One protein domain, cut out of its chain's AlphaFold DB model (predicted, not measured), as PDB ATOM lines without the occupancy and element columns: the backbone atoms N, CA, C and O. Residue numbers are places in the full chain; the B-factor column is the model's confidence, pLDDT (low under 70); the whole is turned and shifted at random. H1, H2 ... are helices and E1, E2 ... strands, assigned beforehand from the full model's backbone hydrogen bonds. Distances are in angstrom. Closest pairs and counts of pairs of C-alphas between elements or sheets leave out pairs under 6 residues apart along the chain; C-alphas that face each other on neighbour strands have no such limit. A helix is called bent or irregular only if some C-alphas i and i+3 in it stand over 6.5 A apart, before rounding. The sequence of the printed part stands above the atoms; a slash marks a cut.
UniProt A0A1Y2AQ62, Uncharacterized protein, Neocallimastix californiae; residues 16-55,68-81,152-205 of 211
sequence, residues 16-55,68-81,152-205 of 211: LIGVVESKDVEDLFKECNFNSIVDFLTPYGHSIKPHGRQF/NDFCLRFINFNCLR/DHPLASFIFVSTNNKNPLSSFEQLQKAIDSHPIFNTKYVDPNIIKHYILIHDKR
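AT A GLANCE: This is residues 16 to 55, 68 to 81 and 152 to 205 of the 211 residues of an uncharacterized protein of Neocallimastix californiae (UniProt A0A1Y2AQ62). A small, strongly twisted sheet of four parallel strands lies between helices: the long H3 covers one face, while H2 covers E2 and E1 on the other, with H1 at one end of the strands. These make three layers, helices on both faces of a sheet; the short H4 is off the sheet, past the end of H3. The 108 printed residues hold, in order, E1 H1 H2 E2 E3 H3 H4 E4; the sheet's order is E2 E1 E3 E4 and the class is mixed, helices and strands. The whole is compact, with a radius of gyration of the C-alphas of 14.7 A and spans of 40 by 39 by 23 A.

HOW THE PARTS SIT: E1, residues 16 to 21, has two parallel neighbours: E2, residues 73 to 76, with N 17 and O 73 2.8 A apart, and E3, residues 154 to 162, with N 18 and O 156 2.9 A apart, both within hydrogen-bond range. E4, residues 195 to 201, is E3's other parallel neighbour, with N 157 and O 195 2.8 A apart. H1, residues 23 to 31, is on the sheet; its closest C-alphas to E3 are Val 25 and Ser 162, 5.6 A. H2, residues 37 to 45, is over E2 and E1 on the same face, at a height over the sheet of 9.0 A; its closest C-alphas to E2 are Gly 45 and Arg 73, 5.8 A. H1 and H2 only just touch, with 3 pairs of C-alphas within 8 A, the closest Phe 29 and Ile 37, 6.2 A. H3, residues 168 to 180, is on the opposite face, along the strands, at 23 degrees to E3 on the local plane; their closest C-alphas are Val 161 and Pro 168, 6.3 A. H4, residues 183 to 186, is not on the sheet. E3, H3, H4 and E4 form a strand-helix-strand unit, parallel neighbours joined through helices, with a right-handed crossover. Every O i to N i+4 pair is within hydrogen-bond range in H1 and H3, and 3 of 5 in H2, which is only just irregular, C-alphas 40 and 43 being 6.9 A apart; H4 is too short for such a pair.

IN THESE COORDINATES: E1 begins at C-alpha 16, (-44.646, 32.223, -41.519). E3 is 23.2 A long, E4 19.1 A and H3 18.3 A. E4 ends at C-alpha 201, (-35.052, 39.796, -24.007).

THE WHOLE: The C-alphas of Lys 188 and Arg 205, the two farthest apart, are 45.4 A apart. Residues 56 to 67 and 82 to 151 are not printed; the C-alpha gaps are 7.2 A and 9.4 A. Of the links that are printed whole, none is long. Residues 50 to 53 are under pLDDT 70.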
ATOM      1  N   LEU A  16     -45.119  32.979 -42.667       95.38
ATOM      2  CA  LEU A  16     -44.646  32.223 -41.519       95.38
ATOM      3  C   LEU A  16     -43.271  32.711 -41.058       95.38
ATOM      4  O   LEU A  16     -42.336  32.842 -41.850       95.38
ATOM      5  N   ILE A  17     -43.149  32.940 -39.755       96.81
ATOM      6  CA  ILE A  17     -41.904  33.271 -39.070       96.81
ATOM      7  C   ILE A  17     -41.545  32.098 -38.162       96.81
ATOM      8  O   ILE A  17     -42.311  31.718 -37.272       96.81
ATOM      9  N   GLY A  18     -40.373  31.515 -38.390       96.88
ATOM     10  CA  GLY A  18     -39.815  30.516 -37.492       96.88
ATOM     11  C   GLY A  18     -39.304  31.171 -36.210       96.88
ATOM     12  O   GLY A  18     -38.780  32.281 -36.237       96.88
ATOM     13  N   VAL A  19     -39.459  30.507 -35.075       97.88
ATOM     14  CA  VAL A  19     -39.016  31.014 -33.775       97.88
ATOM     15  C   VAL A  19     -38.146  29.970 -33.099       97.88
ATOM     16  O   VAL A  19     -38.533  28.807 -33.004       97.88
ATOM     17  N   VAL A  20     -36.976  30.394 -32.636       97.25
ATOM     18  CA  VAL A  20     -36.124  29.622 -31.732       97.25
ATOM     19  C   VAL A  20     -35.725  30.475 -30.543       97.25
ATOM     20  O   VAL A  20     -35.443  31.667 -30.661       97.25
ATOM     21  N   GLU A  21     -35.653  29.834 -29.394       96.75
ATOM     22  CA  GLU A  21     -35.356  30.456 -28.121       96.75
ATOM     23  C   GLU A  21     -34.275  29.674 -27.374       96.75
ATOM     24  O   GLU A  21     -34.158  28.452 -27.496       96.75
ATOM     25  N   SER A  22     -33.459  30.376 -26.591       96.81
ATOM     26  CA  SER A  22     -32.562  29.734 -25.637       96.81
ATOM     27  C   SER A  22     -33.328  29.235 -24.409       96.81
ATOM     28  O   SER A  22     -34.442  29.667 -24.110       96.81
ATOM     29  N   LYS A  23     -32.709  28.312 -23.668       95.31
ATOM     30  CA  LYS A  23     -33.353  27.626 -22.542       95.31
ATOM     31  C   LYS A  23     -33.847  28.575 -21.439       95.31
ATOM     32  O   LYS A  23     -34.930  28.400 -20.902       95.31
ATOM     33  N   ASP A  24     -33.070  29.607 -21.144       94.88
ATOM     34  CA  ASP A  24     -33.421  30.668 -20.196       94.88
ATOM     35  C   ASP A  24     -34.623  31.519 -20.641       94.88
ATOM     36  O   ASP A  24     -35.401  31.955 -19.798       94.88
ATOM     37  N   VAL A  25     -34.815  31.737 -21.947       96.25
ATOM     38  CA  VAL A  25     -36.020  32.386 -22.485       96.25
ATOM     39  C   VAL A  25     -37.223  31.456 -22.366       96.25
ATOM     40  O   VAL A  25     -38.290  31.894 -21.947       96.25
ATOM     41  N   GLU A  26     -37.061  30.173 -22.694       95.38
ATOM     42  CA  GLU A  26     -38.121  29.178 -22.514       95.38
ATOM     43  C   GLU A  26     -38.611  29.154 -21.055       95.38
ATOM     44  O   GLU A  26     -39.815  29.214 -20.795       95.38
ATOM     45  N   ASP A  27     -37.679  29.124 -20.101       94.88
ATOM     46  CA  ASP A  27     -37.989  29.109 -18.672       94.88
ATOM     47  C   ASP A  27     -38.644  30.433 -18.223       94.88
ATOM     48  O   ASP A  27     -39.660  30.408 -17.529       94.88
ATOM     49  N   LEU A  28     -38.165  31.582 -18.720       94.44
ATOM     50  CA  LEU A  28     -38.766  32.899 -18.470       94.44
ATOM     51  C   LEU A  28     -40.242  32.977 -18.902       94.44
ATOM     52  O   LEU A  28     -41.082  33.506 -18.170       94.44
ATOM     53  N   PHE A  29     -40.588  32.474 -20.092       94.44
ATOM     54  CA  PHE A  29     -41.976  32.506 -20.570       94.44
ATOM     55  C   PHE A  29     -42.877  31.526 -19.814       94.44
ATOM     56  O   PHE A  29     -44.044  31.851 -19.569       94.44
ATOM     57  N   LYS A  30     -42.334  30.388 -19.367       94.44
ATOM     58  CA  LYS A  30     -43.051  29.457 -18.484       94.44
ATOM     59  C   LYS A  30     -43.386  30.086 -17.138       94.44
ATOM     60  O   LYS A  30     -44.515  29.939 -16.677       94.44
ATOM     61  N   GLU A  31     -42.464  30.843 -16.540       94.00
ATOM     62  CA  GLU A  31     -42.734  31.619 -15.317       94.00
ATOM     63  C   GLU A  31     -43.847  32.663 -15.514       94.00
ATOM     64  O   GLU A  31     -44.582  32.987 -14.583       94.00
ATOM     65  N   CYS A  32     -44.004  33.171 -16.737       92.00
ATOM     66  CA  CYS A  32     -45.080  34.084 -17.125       92.00
ATOM     67  C   CYS A  32     -46.393  33.373 -17.515       92.00
ATOM     68  O   CYS A  32     -47.302  34.034 -18.016       92.00
ATOM     69  N   ASN A  33     -46.522  32.062 -17.272       94.69
ATOM     70  CA  ASN A  33     -47.675  31.221 -17.628       94.69
ATOM     71  C   ASN A  33     -47.944  31.085 -19.141       94.69
ATOM     72  O   ASN A  33     -49.080  30.836 -19.547       94.69
ATOM     73  N   PHE A  34     -46.916  31.212 -19.982       95.38
ATOM     74  CA  PHE A  34     -46.990  30.856 -21.402       95.38
ATOM     75  C   PHE A  34     -46.300  29.509 -21.638       95.38
ATOM     76  O   PHE A  34     -45.245  29.247 -21.065       95.38
ATOM     77  N   ASN A  35     -46.851  28.649 -22.505       92.25
ATOM     78  CA  ASN A  35     -46.182  27.374 -22.813       92.25
ATOM     79  C   ASN A  35     -44.924  27.589 -23.663       92.25
ATOM     80  O   ASN A  35     -43.987  26.796 -23.594       92.25
ATOM     81  N   SER A  36     -44.921  28.644 -24.481       93.62
ATOM     82  CA  SER A  36     -43.810  29.031 -25.343       93.62
ATOM     83  C   SER A  36     -43.868  30.525 -25.673       93.62
ATOM     84  O   SER A  36     -44.907  31.175 -25.531       93.62
ATOM     85  N   ILE A  37     -42.768  31.072 -26.188       95.69
ATOM     86  CA  ILE A  37     -42.759  32.430 -26.743       95.69
ATOM     87  C   ILE A  37     -43.636  32.549 -28.003       95.69
ATOM     88  O   ILE A  37     -44.173  33.617 -28.292       95.69
ATOM     89  N   VAL A  38     -43.843  31.451 -28.736       95.88
ATOM     90  CA  VAL A  38     -44.750  31.409 -29.892       95.88
ATOM     91  C   VAL A  38     -46.184  31.666 -29.441       95.88
ATOM     92  O   VAL A  38     -46.869  32.486 -30.051       95.88
ATOM     93  N   ASP A  39     -46.617  31.059 -28.333       94.19
ATOM     94  CA  ASP A  39     -47.948  31.287 -27.753       94.19
ATOM     95  C   ASP A  39     -48.134  32.759 -27.370       94.19
ATOM     96  O   ASP A  39     -49.191  33.341 -27.613       94.19
ATOM     97  N   PHE A  40     -47.084  33.376 -26.821       95.19
ATOM     98  CA  PHE A  40     -47.074  34.798 -26.492       95.19
ATOM     99  C   PHE A  40     -47.170  35.700 -27.734       95.19
ATOM    100  O   PHE A  40     -47.919  36.674 -27.718       95.19
ATOM    101  N   LEU A  41     -46.437  35.396 -28.812       94.94
ATOM    102  CA  LEU A  41     -46.413  36.207 -30.040       94.94
ATOM    103  C   LEU A  41     -47.670  36.036 -30.903       94.94
ATOM    104  O   LEU A  41     -48.092  36.986 -31.568       94.94
ATOM    105  N   THR A  42     -48.282  34.850 -30.893       92.75
ATOM    106  CA  THR A  42     -49.407  34.475 -31.769       92.75
ATOM    107  C   THR A  42     -50.531  35.525 -31.822       92.75
ATOM    108  O   THR A  42     -50.886  35.953 -32.926       92.75
ATOM    109  N   PRO A  43     -51.059  36.042 -30.693       90.94
ATOM    110  CA  PRO A  43     -52.106  37.064 -30.712       90.94
ATOM    111  C   PRO A  43     -51.707  38.357 -31.434       90.94
ATOM    112  O   PRO A  43     -52.555  38.981 -32.075       90.94
ATOM    113  N   TYR A  44     -50.431  38.745 -31.363       89.75
ATOM    114  CA  TYR A  44     -49.905  39.960 -31.990       89.75
ATOM    115  C   TYR A  44     -49.682  39.798 -33.499       89.75
ATOM    116  O   TYR A  44     -49.676  40.790 -34.225       89.75
ATOM    117  N   GLY A  45     -49.559  38.562 -33.991       89.56
ATOM    118  CA  GLY A  45     -49.472  38.263 -35.423       89.56
ATOM    119  C   GLY A  45     -50.814  38.332 -36.159       89.56
ATOM    120  O   GLY A  45     -50.850  38.560 -37.364       89.56
ATOM    121  N   HIS A  46     -51.940  38.190 -35.454       85.94
ATOM    122  CA  HIS A  46     -53.271  38.070 -36.065       85.94
ATOM    123  C   HIS A  46     -53.795  39.312 -36.789       85.94
ATOM    124  O   HIS A  46     -54.745  39.201 -37.567       85.94
ATOM    125  N   SER A  47     -53.291  40.494 -36.445       84.25
ATOM    126  CA  SER A  47     -53.623  41.749 -37.114       84.25
ATOM    127  C   SER A  47     -52.605  42.797 -36.697       84.25
ATOM    128  O   SER A  47     -52.731  43.431 -35.648       84.25
ATOM    129  N   ILE A  48     -51.591  42.981 -37.530       84.12
ATOM    130  CA  ILE A  48     -50.611  44.034 -37.330       84.12
ATOM    131  C   ILE A  48     -51.164  45.274 -38.007       84.12
ATOM    132  O   ILE A  48     -51.186  45.396 -39.235       84.12
ATOM    133  N   LYS A  49     -51.671  46.180 -37.170       79.69
ATOM    134  CA  LYS A  49     -52.138  47.487 -37.608       79.69
ATOM    135  C   LYS A  49     -51.052  48.525 -37.355       79.69
ATOM    136  O   LYS A  49     -50.540  48.608 -36.232       79.69
ATOM    137  N   PRO A  50     -50.715  49.339 -38.361       65.75
ATOM    138  CA  PRO A  50     -49.849  50.482 -38.163       65.75
ATOM    139  C   PRO A  50     -50.478  51.482 -37.179       65.75
ATOM    140  O   PRO A  50     -51.371  52.249 -37.536       65.75
ATOM    141  N   HIS A  51     -50.022  51.496 -35.926       63.22
ATOM    142  CA  HIS A  51     -50.450  52.492 -34.939       63.22
ATOM    143  C   HIS A  51     -49.733  53.819 -35.230       63.22
ATOM    144  O   HIS A  51     -48.644  54.075 -34.728       63.22
ATOM    145  N   GLY A  52     -50.316  54.644 -36.106       62.81
ATOM    146  CA  GLY A  52     -49.809  55.986 -36.423       62.81
ATOM    147  C   GLY A  52     -48.663  56.059 -37.447       62.81
ATOM    148  O   GLY A  52     -48.130  57.142 -37.669       62.81
ATOM    149  N   ARG A  53     -48.288  54.949 -38.102       63.53
ATOM    150  CA  ARG A  53     -47.241  54.901 -39.147       63.53
ATOM    151  C   ARG A  53     -47.678  54.048 -40.332       63.53
ATOM    152  O   ARG A  53     -47.675  52.842 -40.191       63.53
ATOM    153  N   GLN A  54     -48.007  54.617 -41.492       71.69
ATOM    154  CA  GLN A  54     -48.321  53.803 -42.678       71.69
ATOM    155  C   GLN A  54     -47.118  52.930 -43.069       71.69
ATOM    156  O   GLN A  54     -46.026  53.449 -43.291       71.69
ATOM    157  N   PHE A  55     -47.315  51.610 -43.147       80.81
ATOM    158  CA  PHE A  55     -46.316  50.713 -43.716       80.81
ATOM    159  C   PHE A  55     -46.383  50.840 -45.232       80.81
ATOM    160  O   PHE A  55     -47.390  50.475 -45.835       80.81
ATOM    161  N   ASN A  68     -52.295  48.437 -45.125       76.19
ATOM    162  CA  ASN A  68     -53.246  48.875 -44.097       76.19
ATOM    163  C   ASN A  68     -53.384  47.859 -42.956       76.19
ATOM    164  O   ASN A  68     -53.535  48.233 -41.792       76.19
ATOM    165  N   ASP A  69     -53.344  46.575 -43.294       79.56
ATOM    166  CA  ASP A  69     -53.389  45.456 -42.370       79.56
ATOM    167  C   ASP A  69     -52.584  44.290 -42.948       79.56
ATOM    168  O   ASP A  69     -52.685  43.967 -44.130       79.56
ATOM    169  N   PHE A  70     -51.785  43.635 -42.114       84.50
ATOM    170  CA  PHE A  70     -51.177  42.360 -42.476       84.50
ATOM    171  C   PHE A  70     -51.176  41.419 -41.277       84.50
ATOM    172  O   PHE A  70     -51.362  41.833 -40.132       84.50
ATOM    173  N   CYS A  71     -51.040  40.131 -41.563       90.12
ATOM    174  CA  CYS A  71     -50.966  39.084 -40.557       90.12
ATOM    175  C   CYS A  71     -49.595  38.413 -40.655       90.12
ATOM    176  O   CYS A  71     -49.006  38.373 -41.734       90.12
ATOM    177  N   LEU A  72     -49.112  37.887 -39.536       92.75
ATOM    178  CA  LEU A  72     -47.943  37.020 -39.453       92.75
ATOM    179  C   LEU A  72     -48.308  35.793 -38.625       92.75
ATOM    180  O   LEU A  72     -49.064  35.891 -37.656       92.75
ATOM    181  N   ARG A  73     -47.734  34.651 -38.988       94.56
ATOM    182  CA  ARG A  73     -47.779  33.432 -38.184       94.56
ATOM    183  C   ARG A  73     -46.423  33.173 -37.567       94.56
ATOM    184  O   ARG A  73     -45.396  33.470 -38.167       94.56
ATOM    185  N   PHE A  74     -46.443  32.561 -36.394       95.94
ATOM    186  CA  PHE A  74     -45.247  32.137 -35.688       95.94
ATOM    187  C   PHE A  74     -45.312  30.631 -35.473       95.94
ATOM    188  O   PHE A  74     -46.373  30.095 -35.151       95.94
ATOM    189  N   ILE A  75     -44.186  29.951 -35.646       95.50
ATOM    190  CA  ILE A  75     -44.049  28.527 -35.347       95.50
ATOM    191  C   ILE A  75     -42.741  28.300 -34.605       95.50
ATOM    192  O   ILE A  75     -41.740  28.945 -34.910       95.50
ATOM    193  N   ASN A  76     -42.724  27.363 -33.657       95.25
ATOM    194  CA  ASN A  76     -41.452  26.896 -33.122       95.25
ATOM    195  C   ASN A  76     -40.698  26.205 -34.262       95.25
ATOM    196  O   ASN A  76     -41.239  25.309 -34.912       95.25
ATOM    197  N   PHE A  77     -39.464  26.623 -34.520       93.50
ATOM    198  CA  PHE A  77     -38.689  26.142 -35.658       93.50
ATOM    199  C   PHE A  77     -38.520  24.618 -35.639       93.50
ATOM    200  O   PHE A  77     -38.557  23.986 -36.687       93.50
ATOM    201  N   ASN A  78     -38.442  24.012 -34.451       91.00
ATOM    202  CA  ASN A  78     -38.329  22.560 -34.285       91.00
ATOM    203  C   ASN A  78     -39.608  21.799 -34.678       91.00
ATOM    204  O   ASN A  78     -39.580  20.581 -34.840       91.00
ATOM    205  N   CYS A  79     -40.745  22.488 -34.802       92.38
ATOM    206  CA  CYS A  79     -42.000  21.913 -35.283       92.38
ATOM    207  C   CYS A  79     -42.147  22.001 -36.809       92.38
ATOM    208  O   CYS A  79     -43.105  21.449 -37.359       92.38
ATOM    209  N   LEU A  80     -41.229  22.691 -37.491       93.06
ATOM    210  CA  LEU A  80     -41.232  22.811 -38.938       93.06
ATOM    211  C   LEU A  80     -40.917  21.452 -39.570       93.06
ATOM    212  O   LEU A  80     -39.966  20.772 -39.191       93.06
ATOM    213  N   ARG A  81     -41.737  21.022 -40.527       93.00
ATOM    214  CA  ARG A  81     -41.647  19.680 -41.112       93.00
ATOM    215  C   ARG A  81     -42.206  19.649 -42.525       93.00
ATOM    216  O   ARG A  81     -43.138  20.388 -42.835       93.00
ATOM    217  N   ASP A 152     -46.486  28.027 -45.808       93.12
ATOM    218  CA  ASP A 152     -45.854  27.340 -44.671       93.12
ATOM    219  C   ASP A 152     -44.324  27.339 -44.727       93.12
ATOM    220  O   ASP A 152     -43.661  26.823 -43.827       93.12
ATOM    221  N   HIS A 153     -43.740  27.966 -45.742       94.88
ATOM    222  CA  HIS A 153     -42.301  28.165 -45.826       94.88
ATOM    223  C   HIS A 153     -41.904  29.320 -44.902       94.88
ATOM    224  O   HIS A 153     -42.494  30.402 -44.994       94.88
ATOM    225  N   PRO A 154     -40.926  29.139 -43.996       95.38
ATOM    226  CA  PRO A 154     -40.482  30.235 -43.149       95.38
ATOM    227  C   PRO A 154     -39.827  31.316 -44.018       95.38
ATOM    228  O   PRO A 154     -38.892  31.033 -44.756       95.38
ATOM    229  N   LEU A 155     -40.286  32.564 -43.914       94.75
ATOM    230  CA  LEU A 155     -39.662  33.690 -44.631       94.75
ATOM    231  C   LEU A 155     -38.551  34.355 -43.812       94.75
ATOM    232  O   LEU A 155     -37.643  34.992 -44.348       94.75
ATOM    233  N   ALA A 156     -38.636  34.221 -42.493       96.25
ATOM    234  CA  ALA A 156     -37.645  34.710 -41.556       96.25
ATOM    235  C   ALA A 156     -37.635  33.842 -40.295       96.25
ATOM    236  O   ALA A 156     -38.549  33.049 -40.053       96.25
ATOM    237  N   SER A 157     -36.600  34.023 -39.482       97.19
ATOM    238  CA  SER A 157     -36.478  33.419 -38.165       97.19
ATOM    239  C   SER A 157     -36.202  34.472 -37.100       97.19
ATOM    240  O   SER A 157     -35.367  35.361 -37.285       97.19
ATOM    241  N   PHE A 158     -36.899  34.367 -35.975       98.00
ATOM    242  CA  PHE A 158     -36.622  35.123 -34.764       98.00
ATOM    243  C   PHE A 158     -35.854  34.237 -33.791       98.00
ATOM    244  O   PHE A 158     -36.311  33.154 -33.424       98.00
ATOM    245  N   ILE A 159     -34.689  34.719 -33.371       98.25
ATOM    246  CA  ILE A 159     -33.804  34.035 -32.437       98.25
ATOM    247  C   ILE A 159     -33.819  34.824 -31.139       98.25
ATOM    248  O   ILE A 159     -33.373  35.969 -31.115       98.25
ATOM    249  N   PHE A 160     -34.335  34.225 -30.073       98.12
ATOM    250  CA  PHE A 160     -34.494  34.884 -28.783       98.12
ATOM    251  C   PHE A 160     -33.475  34.382 -27.770       98.12
ATOM    252  O   PHE A 160     -33.354  33.179 -27.544       98.12
ATOM    253  N   VAL A 161     -32.783  35.320 -27.126       97.81
ATOM    254  CA  VAL A 161     -31.875  35.041 -26.008       97.81
ATOM    255  C   VAL A 161     -32.142  36.018 -24.868       97.81
ATOM    256  O   VAL A 161     -32.519  37.162 -25.109       97.81
ATOM    257  N   SER A 162     -31.974  35.588 -23.618       95.69
ATOM    258  CA  SER A 162     -32.141  36.460 -22.451       95.69
ATOM    259  C   SER A 162     -30.891  37.312 -22.208       95.69
ATOM    260  O   SER A 162     -29.767  36.850 -22.401       95.69
ATOM    261  N   THR A 163     -31.053  38.535 -21.700       94.69
ATOM    262  CA  THR A 163     -29.932  39.334 -21.170       94.69
ATOM    263  C   THR A 163     -29.229  38.648 -20.004       94.69
ATOM    264  O   THR A 163     -28.070  38.944 -19.738       94.69
ATOM    265  N   ASN A 164     -29.917  37.738 -19.311       91.00
ATOM    266  CA  ASN A 164     -29.383  37.026 -18.149       91.00
ATOM    267  C   ASN A 164     -28.597  35.773 -18.556       91.00
ATOM    268  O   ASN A 164     -28.018  35.087 -17.710       91.00
ATOM    269  N   ASN A 165     -28.545  35.481 -19.858       93.44
ATOM    270  CA  ASN A 165     -27.681  34.453 -20.399       93.44
ATOM    271  C   ASN A 165     -26.216  34.801 -20.109       93.44
ATOM    272  O   ASN A 165     -25.770  35.916 -20.374       93.44
ATOM    273  N   LYS A 166     -25.431  33.835 -19.620       93.62
ATOM    274  CA  LYS A 166     -24.003  34.055 -19.329       93.62
ATOM    275  C   LYS A 166     -23.189  34.384 -20.583       93.62
ATOM    276  O   LYS A 166     -22.202  35.099 -20.490       93.62
ATOM    277  N   ASN A 167     -23.580  33.832 -21.734       95.69
ATOM    278  CA  ASN A 167     -22.881  33.975 -23.011       95.69
ATOM    279  C   ASN A 167     -23.902  34.135 -24.158       95.69
ATOM    280  O   ASN A 167     -24.094  33.201 -24.949       95.69
ATOM    281  N   PRO A 168     -24.569  35.299 -24.275       95.50
ATOM    282  CA  PRO A 168     -25.677  35.479 -25.211       95.50
ATOM    283  C   PRO A 168     -25.241  35.345 -26.673       95.50
ATOM    284  O   PRO A 168     -25.944  34.722 -27.462       95.50
ATOM    285  N   LEU A 169     -24.048  35.839 -27.025       96.69
ATOM    286  CA  LEU A 169     -23.490  35.708 -28.376       96.69
ATOM    287  C   LEU A 169     -23.300  34.243 -28.783       96.69
ATOM    288  O   LEU A 169     -23.725  33.841 -29.860       96.69
ATOM    289  N   SER A 170     -22.731  33.424 -27.893       97.00
ATOM    290  CA  SER A 170     -22.551  31.995 -28.165       97.00
ATOM    291  C   SER A 170     -23.894  31.274 -28.302       97.00
ATOM    292  O   SER A 170     -24.046  30.422 -29.174       97.00
ATOM    293  N   SER A 171     -24.886  31.652 -27.491       97.56
ATOM    294  CA  SER A 171     -26.245  31.109 -27.595       97.56
ATOM    295  C   SER A 171     -26.893  31.464 -28.938       97.56
ATOM    296  O   SER A 171     -27.442  30.583 -29.597       97.56
ATOM    297  N   PHE A 172     -26.763  32.714 -29.399       98.19
ATOM    298  CA  PHE A 172     -27.233  33.127 -30.725       98.19
ATOM    299  C   PHE A 172     -26.577  32.321 -31.853       98.19
ATOM    300  O   PHE A 172     -27.279  31.838 -32.739       98.19
ATOM    301  N   GLU A 173     -25.256  32.127 -31.809       97.62
ATOM    302  CA  GLU A 173     -24.538  31.326 -32.810       97.62
ATOM    303  C   GLU A 173     -24.995  29.862 -32.827       97.62
ATOM    304  O   GLU A 173     -25.135  29.267 -33.896       97.62
ATOM    305  N   GLN A 174     -25.223  29.263 -31.655       97.31
ATOM    306  CA  GLN A 174     -25.698  27.881 -31.546       97.31
ATOM    307  C   GLN A 174     -27.109  27.723 -32.116       97.31
ATOM    308  O   GLN A 174     -27.344  26.817 -32.916       97.31
ATOM    309  N   LEU A 175     -28.032  28.620 -31.754       97.38
ATOM    310  CA  LEU A 175     -29.406  28.600 -32.261       97.38
ATOM    311  C   LEU A 175     -29.458  28.859 -33.769       97.38
ATOM    312  O   LEU A 175     -30.196  28.188 -34.486       97.38
ATOM    313  N   GLN A 176     -28.628  29.774 -34.274       96.44
ATOM    314  CA  GLN A 176     -28.486  29.987 -35.710       96.44
ATOM    315  C   GLN A 176     -27.991  28.726 -36.424       96.44
ATOM    316  O   GLN A 176     -28.567  28.344 -37.438       96.44
ATOM    317  N   LYS A 177     -26.951  28.060 -35.907       96.00
ATOM    318  CA  LYS A 177     -26.459  26.804 -36.495       96.00
ATOM    319  C   LYS A 177     -27.542  25.728 -36.502       96.00
ATOM    320  O   LYS A 177     -27.645  24.997 -37.480       96.00
ATOM    321  N   ALA A 178     -28.358  25.653 -35.449       94.94
ATOM    322  CA  ALA A 178     -29.487  24.731 -35.392       94.94
ATOM    323  C   ALA A 178     -30.500  25.006 -36.517       94.94
ATOM    324  O   ALA A 178     -30.869  24.067 -37.220       94.94
ATOM    325  N   ILE A 179     -30.862  26.276 -36.753       95.81
ATOM    326  CA  ILE A 179     -31.693  26.691 -37.898       95.81
ATOM    327  C   ILE A 179     -31.036  26.276 -39.218       95.81
ATOM    328  O   ILE A 179     -31.660  25.589 -40.017       95.81
ATOM    329  N   ASP A 180     -29.775  26.652 -39.434       94.19
ATOM    330  CA  ASP A 180     -29.065  26.431 -40.704       94.19
ATOM    331  C   ASP A 180     -28.893  24.942 -41.031       94.19
ATOM    332  O   ASP A 180     -28.869  24.550 -42.195       94.19
ATOM    333  N   SER A 181     -28.806  24.098 -40.002       94.44
ATOM    334  CA  SER A 181     -28.727  22.640 -40.134       94.44
ATOM    335  C   SER A 181     -30.087  21.939 -40.224       94.44
ATOM    336  O   SER A 181     -30.133  20.710 -40.328       94.44
ATOM    337  N   HIS A 182     -31.196  22.680 -40.142       95.62
ATOM    338  CA  HIS A 182     -32.519  22.080 -40.068       95.62
ATOM    339  C   HIS A 182     -32.841  21.301 -41.359       95.62
ATOM    340  O   HIS A 182     -32.708  21.858 -42.452       95.62
ATOM    341  N   PRO A 183     -33.329  20.043 -41.277       94.25
ATOM    342  CA  PRO A 183     -33.530  19.186 -42.450       94.25
ATOM    343  C   PRO A 183     -34.431  19.780 -43.533       94.25
ATOM    344  O   PRO A 183     -34.274  19.451 -44.705       94.25
ATOM    345  N   ILE A 184     -35.343  20.677 -43.150       94.38
ATOM    346  CA  ILE A 184     -36.250  21.355 -44.081       94.38
ATOM    347  C   ILE A 184     -35.511  22.107 -45.197       94.38
ATOM    348  O   ILE A 184     -36.004  22.174 -46.317       94.38
ATOM    349  N   PHE A 185     -34.313  22.623 -44.916       94.44
ATOM    350  CA  PHE A 185     -33.499  23.364 -45.877       94.44
ATOM    351  C   PHE A 185     -32.696  22.459 -46.816       94.44
ATOM    352  O   PHE A 185     -32.098  22.941 -47.771       94.44
ATOM    353  N   ASN A 186     -32.709  21.142 -46.584       93.56
ATOM    354  CA  ASN A 186     -32.179  20.169 -47.541       93.56
ATOM    355  C   ASN A 186     -33.189  19.851 -48.655       93.56
ATOM    356  O   ASN A 186     -32.848  19.166 -49.623       93.56
ATOM    357  N   THR A 187     -34.435  20.315 -48.522       92.19
ATOM    358  CA  THR A 187     -35.430  20.217 -49.589       92.19
ATOM    359  C   THR A 187     -35.079  21.181 -50.724       92.19
ATOM    360  O   THR A 187     -34.415  22.195 -50.526       92.19
ATOM    361  N   LYS A 188     -35.516  20.877 -51.948       92.25
ATOM    362  CA  LYS A 188     -35.203  21.708 -53.128       92.25
ATOM    363  C   LYS A 188     -36.090  22.946 -53.264       92.25
ATOM    364  O   LYS A 188     -35.855  23.756 -54.153       92.25
ATOM    365  N   TYR A 189     -37.133  23.032 -52.447       92.69
ATOM    366  CA  TYR A 189     -38.224  23.985 -52.607       92.69
ATOM    367  C   TYR A 189     -38.301  25.014 -51.474       92.69
ATOM    368  O   TYR A 189     -39.084  25.949 -51.585       92.69
ATOM    369  N   VAL A 190     -37.480  24.887 -50.426       94.06
ATOM    370  CA  VAL A 190     -37.378  25.864 -49.331       94.06
ATOM    371  C   VAL A 190     -36.066  26.627 -49.463       94.06
ATOM    372  O   VAL A 190     -35.004  26.018 -49.575       94.06
ATOM    373  N   ASP A 191     -36.123  27.957 -49.429       92.25
ATOM    374  CA  ASP A 191     -34.920  28.793 -49.470       92.25
ATOM    375  C   ASP A 191     -34.171  28.724 -48.124       92.25
ATOM    376  O   ASP A 191     -34.749  29.082 -47.096       92.25
ATOM    377  N   PRO A 192     -32.895  28.293 -48.085       91.75
ATOM    378  CA  PRO A 192     -32.090  28.322 -46.863       91.75
ATOM    379  C   PRO A 192     -31.709  29.740 -46.410       91.75
ATOM    380  O   PRO A 192     -31.347  29.941 -45.249       91.75
ATOM    381  N   ASN A 193     -31.777  30.742 -47.289       93.44
ATOM    382  CA  ASN A 193     -31.304  32.101 -47.022       93.44
ATOM    383  C   ASN A 193     -32.387  32.996 -46.404       93.44
ATOM    384  O   ASN A 193     -32.575  34.146 -46.807       93.44
ATOM    385  N   ILE A 194     -33.089  32.484 -45.395       95.19
ATOM    386  CA  ILE A 194     -34.106  33.255 -44.678       95.19
ATOM    387  C   ILE A 194     -33.475  34.358 -43.820       95.19
ATOM    388  O   ILE A 194     -32.370  34.220 -43.284       95.19
ATOM    389  N   ILE A 195     -34.206  35.458 -43.638       96.06
ATOM    390  CA  ILE A 195     -33.761  36.576 -42.795       96.06
ATOM    391  C   ILE A 195     -33.761  36.134 -41.327       96.06
ATOM    392  O   ILE A 195     -34.725  35.537 -40.857       96.06
ATOM    393  N   LYS A 196     -32.704  36.451 -40.572       96.75
ATOM    394  CA  LYS A 196     -32.580  36.099 -39.147       96.75
ATOM    395  C   LYS A 196     -32.537  37.361 -38.296       96.75
ATOM    396  O   LYS A 196     -31.659  38.202 -38.476       96.75
ATOM    397  N   HIS A 197     -33.469  37.480 -37.358       97.75
ATOM    398  CA  HIS A 197     -33.508  38.568 -36.387       97.75
ATOM    399  C   HIS A 197     -33.097  38.056 -35.009       97.75
ATOM    400  O   HIS A 197     -33.744  37.176 -34.446       97.75
ATOM    401  N   TYR A 198     -32.034  38.639 -34.461       97.94
ATOM    402  CA  TYR A 198     -31.521  38.334 -33.130       97.94
ATOM    403  C   TYR A 198     -32.168  39.286 -32.130       97.94
ATOM    404  O   TYR A 198     -32.017  40.505 -32.237       97.94
ATOM    405  N   ILE A 199     -32.919  38.737 -31.184       97.94
ATOM    406  CA  ILE A 199     -33.718  39.496 -30.230       97.94
ATOM    407  C   ILE A 199     -33.235  39.155 -28.826       97.94
ATOM    408  O   ILE A 199     -33.271  38.004 -28.394       97.94
ATOM    409  N   LEU A 200     -32.776  40.180 -28.112       96.81
ATOM    410  CA  LEU A 200     -32.344  40.060 -26.727       96.81
ATOM    411  C   LEU A 200     -33.493  40.479 -25.802       96.81
ATOM    412  O   LEU A 200     -33.974  41.610 -25.885       96.81
ATOM    413  N   ILE A 201     -33.945  39.570 -24.941       95.00
ATOM    414  CA  ILE A 201     -35.052  39.796 -24.007       95.00
ATOM    415  C   ILE A 201     -34.500  40.162 -22.642       95.00
ATOM    416  O   ILE A 201     -33.674  39.447 -22.084       95.00
ATOM    417  N   HIS A 202     -35.010  41.252 -22.085       93.56
ATOM    418  CA  HIS A 202     -34.647  41.715 -20.758       93.56
ATOM    419  C   HIS A 202     -35.821  41.568 -19.788       93.56
ATOM    420  O   HIS A 202     -36.884  42.148 -20.019       93.56
ATOM    421  N   ASP A 203     -35.629  40.822 -18.699       89.75
ATOM    422  CA  ASP A 203     -36.614  40.732 -17.619       89.75
ATOM    423  C   ASP A 203     -36.338  41.784 -16.541       89.75
ATOM    424  O   ASP A 203     -35.453  41.619 -15.698       89.75
ATOM    425  N   LYS A 204     -37.155  42.843 -16.535       86.75
ATOM    426  CA  LYS A 204     -37.066  43.931 -15.551       86.75
ATOM    427  C   LYS A 204     -37.314  43.490 -14.108       86.75
ATOM    428  O   LYS A 204     -36.906  44.182 -13.187       86.75
ATOM    429  N   ARG A 205     -37.977  42.353 -13.870       82.94
ATOM    430  CA  ARG A 205     -38.207  41.853 -12.499       82.94
ATOM    431  C   ARG A 205     -36.906  41.418 -11.827       82.94
ATOM    432  O   ARG A 205     -36.846  41.349 -10.603       82.94
TER     433      ARG A 205